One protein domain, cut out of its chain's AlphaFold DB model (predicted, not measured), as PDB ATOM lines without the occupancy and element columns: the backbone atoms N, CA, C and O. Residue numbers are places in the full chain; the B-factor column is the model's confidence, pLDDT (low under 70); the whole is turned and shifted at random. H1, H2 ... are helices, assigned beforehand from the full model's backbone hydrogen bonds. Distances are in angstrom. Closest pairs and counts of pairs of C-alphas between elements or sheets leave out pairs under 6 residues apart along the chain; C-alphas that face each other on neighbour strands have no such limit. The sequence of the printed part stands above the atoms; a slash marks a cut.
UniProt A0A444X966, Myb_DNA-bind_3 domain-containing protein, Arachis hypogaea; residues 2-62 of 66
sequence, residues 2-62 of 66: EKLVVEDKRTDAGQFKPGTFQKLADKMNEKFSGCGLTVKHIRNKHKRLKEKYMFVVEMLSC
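AT A GLANCE: This is residues 2 to 62 of the 66 residues of the protein "Myb_DNA-bind_3 domain-containing protein" of Arachis hypogaea (UniProt A0A444X966). What is the shape of this model? A long straight arm, H3, sets out from a small head, and its first residues, 39 to 43, meet residues 21 to 25 of H2 at a corner, the two helices about perpendicular to each other; residues 47 to 62, of which 47 to 61 belong to H3, stick out free. The head also holds the short helix H1, near H2, and the long loop of residues 8 to 19 that joins the two. What is it built of? The printed part has 61 residues with three named helices, H1, H2 and H3 in that order, and no named strand, and its class is all helix. How compact is it? It is loose, with a radius of gyration of the C-alphas of 13.5 A, and elongated, spanning 43 by 25 by 19 A.

IN THESE COORDINATES: Where does the first helix lie? H1 is residues 2 to 7, and C-alpha 2 stands at (17.678, -34.174, 36.609). Which helix follows? H2 is residues 20 to 31, 16.4 A from first to last C-alpha, beginning with C-alpha 20 at (5.403, -36.243, 38.594). Where does the last helix run? H3 is residues 39 to 61, 32.7 A from first to last C-alpha, and C-alpha 61 stands at (27.001, -49.070, 55.688).

HOW THE PARTS SIT: How does H1 stand to H2? They are close but not clearly touching; their closest C-alphas are those of Leu 4 and Leu 24, 7.9 A apart. Their lines stand at a steep tilt of 36 degrees, only just past shallow, and they run opposite ways. How does H2 stand to H3? They touch, with residues 21 to 25 of H2 and 39 to 43 of H3 alone, and their closest C-alphas are those of Gln 22 and Val 39, 5.7 A apart. Their lines are about perpendicular, at 75 degrees. Which helices stay apart? H1 and H3 are apart. What do the backbones show? In H1, H2 and H3 every O i to N i+4 pair is within hydrogen-bond range.

THE WHOLE: How large is it? The two C-alphas farthest apart are those of Gly 34 and Cys 62, 42.9 A. Without residues 47 to 62, the body of 45 residues spans 35 by 20 by 14 A. Is it continuous? The printed part has no cut; the link from H1 to H2, 12 residues, is long, and that from H2 to H3, 7 residues, is short. Where is confidence low? The mean pLDDT of the printed part is 84.2, and residues 2 to 10 and residue 12 are under 70.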
ATOM      1  N   GLU A   2      17.237 -34.493  35.236       56.09
ATOM      2  CA  GLU A   2      17.678 -34.174  36.609       56.09
ATOM      3  C   GLU A   2      17.043 -32.900  37.175       56.09
ATOM      4  O   GLU A   2      16.512 -32.934  38.275       56.09
ATOM      5  N   LYS A   3      16.963 -31.821  36.383       54.47
ATOM      6  CA  LYS A   3      16.312 -30.565  36.799       54.47
ATOM      7  C   LYS A   3      14.859 -30.750  37.267       54.47
ATOM      8  O   LYS A   3      14.483 -30.179  38.273       54.47
ATOM      9  N   LEU A   4      14.077 -31.624  36.623       58.78
ATOM     10  CA  LEU A   4      12.696 -31.917  37.045       58.78
ATOM     11  C   LEU A   4      12.630 -32.775  38.307       58.78
ATOM     12  O   LEU A   4      11.709 -32.617  39.092       58.78
ATOM     13  N   VAL A   5      13.582 -33.688  38.497       60.12
ATOM     14  CA  VAL A   5      13.661 -34.497  39.724       60.12
ATOM     15  C   VAL A   5      14.025 -33.618  40.926       60.12
ATOM     16  O   VAL A   5      13.614 -33.917  42.043       60.12
ATOM     17  N   VAL A   6      14.776 -32.538  40.691       59.12
ATOM     18  CA  VAL A   6      15.171 -31.552  41.706       59.12
ATOM     19  C   VAL A   6      14.078 -30.499  41.941       59.12
ATOM     20  O   VAL A   6      13.819 -30.146  43.089       59.12
ATOM     21  N   GLU A   7      13.411 -30.017  40.888       58.12
ATOM     22  CA  GLU A   7      12.324 -29.028  40.988       58.12
ATOM     23  C   GLU A   7      11.019 -29.618  41.540       58.12
ATOM     24  O   GLU A   7      10.295 -28.952  42.286       58.12
ATOM     25  N   ASP A   8      10.704 -30.873  41.210       63.00
ATOM     26  CA  ASP A   8       9.510 -31.547  41.710       63.00
ATOM     27  C   ASP A   8       9.791 -32.062  43.132       63.00
ATOM     28  O   ASP A   8      10.211 -33.200  43.358       63.00
ATOM     29  N   LYS A   9       9.636 -31.151  44.107       61.31
ATOM     30  CA  LYS A   9       9.866 -31.422  45.533       61.31
ATOM     31  C   LYS A   9       9.144 -32.704  45.950       61.31
ATOM     32  O   LYS A   9       7.938 -32.829  45.732       61.31
ATOM     33  N   ARG A  10       9.875 -33.621  46.591       66.94
ATOM     34  CA  ARG A  10       9.293 -34.806  47.234       66.94
ATOM     35  C   ARG A  10       8.255 -34.359  48.272       66.94
ATOM     36  O   ARG A  10       8.383 -33.284  48.853       66.94
ATOM     37  N   THR A  11       7.217 -35.159  48.473       72.31
ATOM     38  CA  THR A  11       6.334 -35.040  49.636       72.31
ATOM     39  C   THR A  11       7.135 -35.281  50.914       72.31
ATOM     40  O   THR A  11       8.226 -35.857  50.860       72.31
ATOM     41  N   ASP A  12       6.583 -34.903  52.067       68.31
ATOM     42  CA  ASP A  12       7.243 -35.076  53.371       68.31
ATOM     43  C   ASP A  12       7.598 -36.548  53.662       68.31
ATOM     44  O   ASP A  12       8.565 -36.844  54.354       68.31
ATOM     45  N   ALA A  13       6.887 -37.491  53.031       71.94
ATOM     46  CA  ALA A  13       7.170 -38.926  53.074       71.94
ATOM     47  C   ALA A  13       8.302 -39.385  52.124       71.94
ATOM     48  O   ALA A  13       8.466 -40.583  51.876       71.94
ATOM     49  N   GLY A  14       9.043 -38.456  51.511       71.56
ATOM     50  CA  GLY A  14      10.116 -38.750  50.559       71.56
ATOM     51  C   GLY A  14       9.639 -39.343  49.226       71.56
ATOM     52  O   GLY A  14      10.452 -39.883  48.474       71.56
ATOM     53  N   GLN A  15       8.341 -39.261  48.920       76.62
ATOM     54  CA  GLN A  15       7.753 -39.763  47.673       76.62
ATOM     55  C   GLN A  15       7.586 -38.637  46.654       76.62
ATOM     56  O   GLN A  15       7.505 -37.468  47.009       76.62
ATOM     57  N   PHE A  16       7.526 -38.965  45.365       81.06
ATOM     58  CA  PHE A  16       7.187 -37.960  44.357       81.06
ATOM     59  C   PHE A  16       5.738 -37.495  44.508       81.06
ATOM     60  O   PHE A  16       4.871 -38.265  44.929       81.06
ATOM     61  N   LYS A  17       5.476 -36.239  44.138       83.62
ATOM     62  CA  LYS A  17       4.116 -35.706  44.119       83.62
ATOM     63  C   LYS A  17       3.246 -36.459  43.097       83.62
ATOM     64  O   LYS A  17       3.743 -37.063  42.138       83.62
ATOM     65  N   PRO A  18       1.916 -36.450  43.270       80.38
ATOM     66  CA  PRO A  18       1.010 -36.912  42.228       80.38
ATOM     67  C   PRO A  18       1.264 -36.147  40.918       80.38
ATOM     68  O   PRO A  18       1.459 -34.936  40.922       80.38
ATOM     69  N   GLY A  19       1.286 -36.856  39.787       85.25
ATOM     70  CA  GLY A  19       1.521 -36.262  38.464       85.25
ATOM     71  C   GLY A  19       2.992 -36.153  38.036       85.25
ATOM     72  O   GLY A  19       3.254 -36.060  36.837       85.25
ATOM     73  N   THR A  20       3.967 -36.282  38.945       88.75
ATOM     74  CA  THR A  20       5.403 -36.243  38.594       88.75
ATOM     75  C   THR A  20       5.779 -37.346  37.603       88.75
ATOM     76  O   THR A  20       6.517 -37.113  36.650       88.75
ATOM     77  N   PHE A  21       5.225 -38.551  37.776       89.38
ATOM     78  CA  PHE A  21       5.484 -39.667  36.860       89.38
ATOM     79  C   PHE A  21       4.899 -39.453  35.460       89.38
ATOM     80  O   PHE A  21       5.472 -39.965  34.502       89.38
ATOM     81  N   GLN A  22       3.793 -38.709  35.339       91.88
ATOM     82  CA  GLN A  22       3.224 -38.344  34.040       91.88
ATOM     83  C   GLN A  22       4.144 -37.350  33.335       91.88
ATOM     84  O   GLN A  22       4.650 -37.663  32.264       91.88
ATOM     85  N   LYS A  23       4.507 -36.249  34.007       91.06
ATOM     86  CA  LYS A  23       5.468 -35.265  33.480       91.06
ATOM     87  C   LYS A  23       6.794 -35.903  33.059       91.06
ATOM     88  O   LYS A  23       7.398 -35.508  32.064       91.06
ATOM     89  N   LEU A  24       7.269 -36.889  33.824       89.31
ATOM     90  CA  LEU A  24       8.495 -37.614  33.504       89.31
ATOM     91  C   LEU A  24       8.332 -38.499  32.259       89.31
ATOM     92  O   LEU A  24       9.250 -38.548  31.444       89.31
ATOM     93  N   ALA A  25       7.189 -39.175  32.105       91.31
ATOM     94  CA  ALA A  25       6.879 -39.951  30.906       91.31
ATOM     95  C   ALA A  25       6.802 -39.047  29.666       91.31
ATOM     96  O   ALA A  25       7.456 -39.335  28.666       91.31
ATOM     97  N   ASP A  26       6.094 -37.921  29.764       92.25
ATOM     98  CA  ASP A  26       5.922 -36.969  28.663       92.25
ATOM     99  C   ASP A  26       7.278 -36.433  28.192       92.25
ATOM    100  O   ASP A  26       7.603 -36.510  27.012       92.25
ATOM    101  N   LYS A  27       8.138 -36.009  29.126       91.19
ATOM    102  CA  LYS A  27       9.460 -35.470  28.781       91.19
ATOM    103  C   LYS A  27      10.440 -36.522  28.268       91.19
ATOM    104  O   LYS A  27      11.341 -36.211  27.491       91.19
ATOM    105  N   MET A  28      10.309 -37.766  28.728       90.69
ATOM    106  CA  MET A  28      11.071 -38.879  28.161       90.69
ATOM    107  C   MET A  28      10.660 -39.128  26.712       90.69
ATOM    108  O   MET A  28      11.532 -39.290  25.869       90.69
ATOM    109  N   ASN A  29       9.360 -39.111  26.421       93.12
ATOM    110  CA  ASN A  29       8.846 -39.293  25.064       93.12
ATOM    111  C   ASN A  29       9.136 -38.092  24.154       93.12
ATOM    112  O   ASN A  29       9.380 -38.288  22.970       93.12
ATOM    113  N   GLU A  30       9.164 -36.873  24.695       93.31
ATOM    114  CA  GLU A  30       9.606 -35.667  23.984       93.31
ATOM    115  C   GLU A  30      11.081 -35.785  23.580       93.31
ATOM    116  O   GLU A  30      11.440 -35.559  22.429       93.31
ATOM    117  N   LYS A  31      11.945 -36.185  24.524       93.31
ATOM    118  CA  LYS A  31      13.385 -36.317  24.268       93.31
ATOM    119  C   LYS A  31      13.720 -37.516  23.378       93.31
ATOM    120  O   LYS A  31      14.686 -37.464  22.621       93.31
ATOM    121  N   PHE A  32      12.962 -38.599  23.505       89.94
ATOM    122  CA  PHE A  32      13.145 -39.840  22.763       89.94
ATOM    123  C   PHE A  32      11.864 -40.148  21.992       89.94
ATOM    124  O   PHE A  32      11.052 -40.988  22.396       89.94
ATOM    125  N   SER A  33      11.687 -39.439  20.876       87.38
ATOM    126  CA  SER A  33      10.537 -39.610  19.991       87.38
ATOM    127  C   SER A  33      10.387 -41.078  19.582       87.38
ATOM    128  O   SER A  33      11.340 -41.693  19.104       87.38
ATOM    129  N   GLY A  34       9.195 -41.646  19.784       86.00
ATOM    130  CA  GLY A  34       8.891 -43.044  19.458       86.00
ATOM    131  C   GLY A  34       9.175 -44.057  20.573       86.00
ATOM    132  O   GLY A  34       8.880 -45.235  20.401       86.00
ATOM    133  N   CYS A  35       9.687 -43.633  21.737       88.25
ATOM    134  CA  CYS A  35       9.959 -44.552  22.851       88.25
ATOM    135  C   CYS A  35       8.678 -45.145  23.479       88.25
ATOM    136  O   CYS A  35       8.716 -46.238  24.045       88.25
ATOM    137  N   GLY A  36       7.536 -44.448  23.381       93.19
ATOM    138  CA  GLY A  36       6.232 -44.966  23.816       93.19
ATOM    139  C   GLY A  36       6.158 -45.284  25.315       93.19
ATOM    140  O   GLY A  36       5.469 -46.213  25.743       93.19
ATOM    141  N   LEU A  37       6.904 -44.553  26.145       93.50
ATOM    142  CA  LEU A  37       6.976 -44.805  27.578       93.50
ATOM    143  C   LEU A  37       5.680 -44.383  28.263       93.50
ATOM    144  O   LEU A  37       5.256 -43.234  28.188       93.50
ATOM    145  N   THR A  38       5.079 -45.319  28.990       95.19
ATOM    146  CA  THR A  38       3.901 -45.064  29.817       95.19
ATOM    147  C   THR A  38       4.316 -44.784  31.256       95.19
ATOM    148  O   THR A  38       5.386 -45.200  31.714       95.19
ATOM    149  N   VAL A  39       3.420 -44.175  32.033       92.88
ATOM    150  CA  VAL A  39       3.606 -43.990  33.482       92.88
ATOM    151  C   VAL A  39       3.929 -45.307  34.197       92.88
ATOM    152  O   VAL A  39       4.731 -45.321  35.132       92.88
ATOM    153  N   LYS A  40       3.360 -46.433  33.743       95.00
ATOM    154  CA  LYS A  40       3.645 -47.766  34.294       95.00
ATOM    155  C   LYS A  40       5.114 -48.154  34.101       95.00
ATOM    156  O   LYS A  40       5.743 -48.620  35.050       95.00
ATOM    157  N   HIS A  41       5.673 -47.923  32.911       94.62
ATOM    158  CA  HIS A  41       7.091 -48.180  32.633       94.62
ATOM    159  C   HIS A  41       7.992 -47.346  33.548       94.62
ATOM    160  O   HIS A  41       8.913 -47.882  34.169       94.62
ATOM    161  N   ILE A  42       7.676 -46.058  33.698       92.06
ATOM    162  CA  ILE A  42       8.427 -45.139  34.558       92.06
ATOM    163  C   ILE A  42       8.374 -45.578  36.029       92.06
ATOM    164  O   ILE A  42       9.421 -45.666  36.673       92.06
ATOM    165  N   ARG A  43       7.193 -45.923  36.566       91.31
ATOM    166  CA  ARG A  43       7.058 -46.405  37.957       91.31
ATOM    167  C   ARG A  43       7.842 -47.692  38.202       91.31
ATOM    168  O   ARG A  43       8.555 -47.783  39.199       91.31
ATOM    169  N   ASN A  44       7.758 -48.661  37.289       94.44
ATOM    170  CA  ASN A  44       8.506 -49.915  37.411       94.44
ATOM    171  C   ASN A  44      10.020 -49.676  37.387       94.44
ATOM    172  O   ASN A  44      10.753 -50.272  38.179       94.44
ATOM    173  N   LYS A  45      10.494 -48.785  36.507       92.62
ATOM    174  CA  LYS A  45      11.911 -48.419  36.446       92.62
ATOM    175  C   LYS A  45      12.360 -47.730  37.734       92.62
ATOM    176  O   LYS A  45      13.392 -48.109  38.276       92.62
ATOM    177  N   HIS A  46      11.577 -46.777  38.239       89.75
ATOM    178  CA  HIS A  46      11.854 -46.095  39.501       89.75
ATOM    179  C   HIS A  46      11.956 -47.083  40.672       89.75
ATOM    180  O   HIS A  46      12.929 -47.026  41.419       89.75
ATOM    181  N   LYS A  47      11.012 -48.028  40.794       90.75
ATOM    182  CA  LYS A  47      11.037 -49.063  41.840       90.75
ATOM    183  C   LYS A  47      12.343 -49.866  41.812       90.75
ATOM    184  O   LYS A  47      13.040 -49.922  42.818       90.75
ATOM    185  N   ARG A  48      12.714 -50.401  40.643       95.19
ATOM    186  CA  ARG A  48      13.952 -51.187  40.475       95.19
ATOM    187  C   ARG A  48      15.217 -50.381  40.759       95.19
ATOM    188  O   ARG A  48      16.184 -50.922  41.281       95.19
ATOM    189  N   LEU A  49      15.241 -49.102  40.381       92.56
ATOM    190  CA  LEU A  49      16.376 -48.231  40.685       92.56
ATOM    191  C   LEU A  49      16.484 -47.975  42.188       92.56
ATOM    192  O   LEU A  49      17.580 -48.073  42.724       92.56
ATOM    193  N   LYS A  50      15.362 -47.712  42.868       89.44
ATOM    194  CA  LYS A  50      15.335 -47.520  44.322       89.44
ATOM    195  C   LYS A  50      15.868 -48.750  45.065       89.44
ATOM    196  O   LYS A  50      16.700 -48.587  45.946       89.44
ATOM    197  N   GLU A  51      15.442 -49.953  44.679       92.69
ATOM    198  CA  GLU A  51      15.932 -51.217  45.256       92.69
ATOM    199  C   GLU A  51      17.453 -51.359  45.099       92.69
ATOM    200  O   GLU A  51      18.156 -51.603  46.072       92.69
ATOM    201  N   LYS A  52      17.989 -51.117  43.895       94.06
ATOM    202  CA  LYS A  52      19.442 -51.153  43.659       94.06
ATOM    203  C   LYS A  52      20.204 -50.129  44.494       94.06
ATOM    204  O   LYS A  52      21.252 -50.452  45.036       94.06
ATOM    205  N   TYR A  53      19.682 -48.910  44.593       90.31
ATOM    206  CA  TYR A  53      20.290 -47.875  45.424       90.31
ATOM    207  C   TYR A  53      20.287 -48.253  46.904       90.31
ATOM    208  O   TYR A  53      21.273 -47.985  47.578       90.31
ATOM    209  N   MET A  54      19.227 -48.897  47.401       90.00
ATOM    210  CA  MET A  54      19.202 -49.392  48.778       90.00
ATOM    211  C   MET A  54      20.314 -50.406  49.034       90.00
ATOM    212  O   MET A  54      21.039 -50.234  50.003       90.00
ATOM    213  N   PHE A  55      20.529 -51.370  48.133       88.88
ATOM    214  CA  PHE A  55      21.643 -52.312  48.278       88.88
ATOM    215  C   PHE A  55      23.005 -51.612  48.317       88.88
ATOM    216  O   PHE A  55      23.855 -51.976  49.118       88.88
ATOM    217  N   VAL A  56      23.219 -50.584  47.488       89.44
ATOM    218  CA  VAL A  56      24.470 -49.806  47.519       89.44
ATOM    219  C   VAL A  56      24.627 -49.065  48.850       89.44
ATOM    220  O   VAL A  56      25.711 -49.064  49.421       89.44
ATOM    221  N   VAL A  57      23.556 -48.459  49.368       89.06
ATOM    222  CA  VAL A  57      23.569 -47.784  50.675       89.06
ATOM    223  C   VAL A  57      23.862 -48.774  51.806       89.06
ATOM    224  O   VAL A  57      24.656 -48.465  52.690       89.06
ATOM    225  N   GLU A  58      23.265 -49.964  51.766       89.56
ATOM    226  CA  GLU A  58      23.529 -51.042  52.724       89.56
ATOM    227  C   GLU A  58      24.987 -51.507  52.656       89.56
ATOM    228  O   GLU A  58      25.642 -51.579  53.691       89.56
ATOM    229  N   MET A  59      25.530 -51.730  51.452       90.62
ATOM    230  CA  MET A  59      26.938 -52.100  51.261       90.62
ATOM    231  C   MET A  59      27.884 -51.054  51.852       90.62
ATOM    232  O   MET A  59      28.786 -51.412  52.599       90.62
ATOM    233  N   LEU A  60      27.646 -49.767  51.578       86.44
ATOM    234  CA  LEU A  60      28.437 -48.664  52.137       86.44
ATOM    235  C   LEU A  60      28.307 -48.541  53.662       86.44
ATOM    236  O   LEU A  60      29.165 -47.946  54.307       86.44
ATOM    237  N   SER A  61      27.231 -49.076  54.241       84.38
ATOM    238  CA  SER A  61      27.001 -49.070  55.688       84.38
ATOM    239  C   SER A  61      27.660 -50.262  56.396       84.38
ATOM    240  O   SER A  61      27.748 -50.269  57.623       84.38
ATOM    241  N   CYS A  62      28.136 -51.269  55.656       83.81
ATOM    242  CA  CYS A  62      28.897 -52.386  56.207       83.81
ATOM    243  C   CYS A  62      30.397 -52.052  56.257       83.81
ATOM    244  O   CYS A  62      31.007 -51.712  55.243       83.81
TER     245      CYS A  62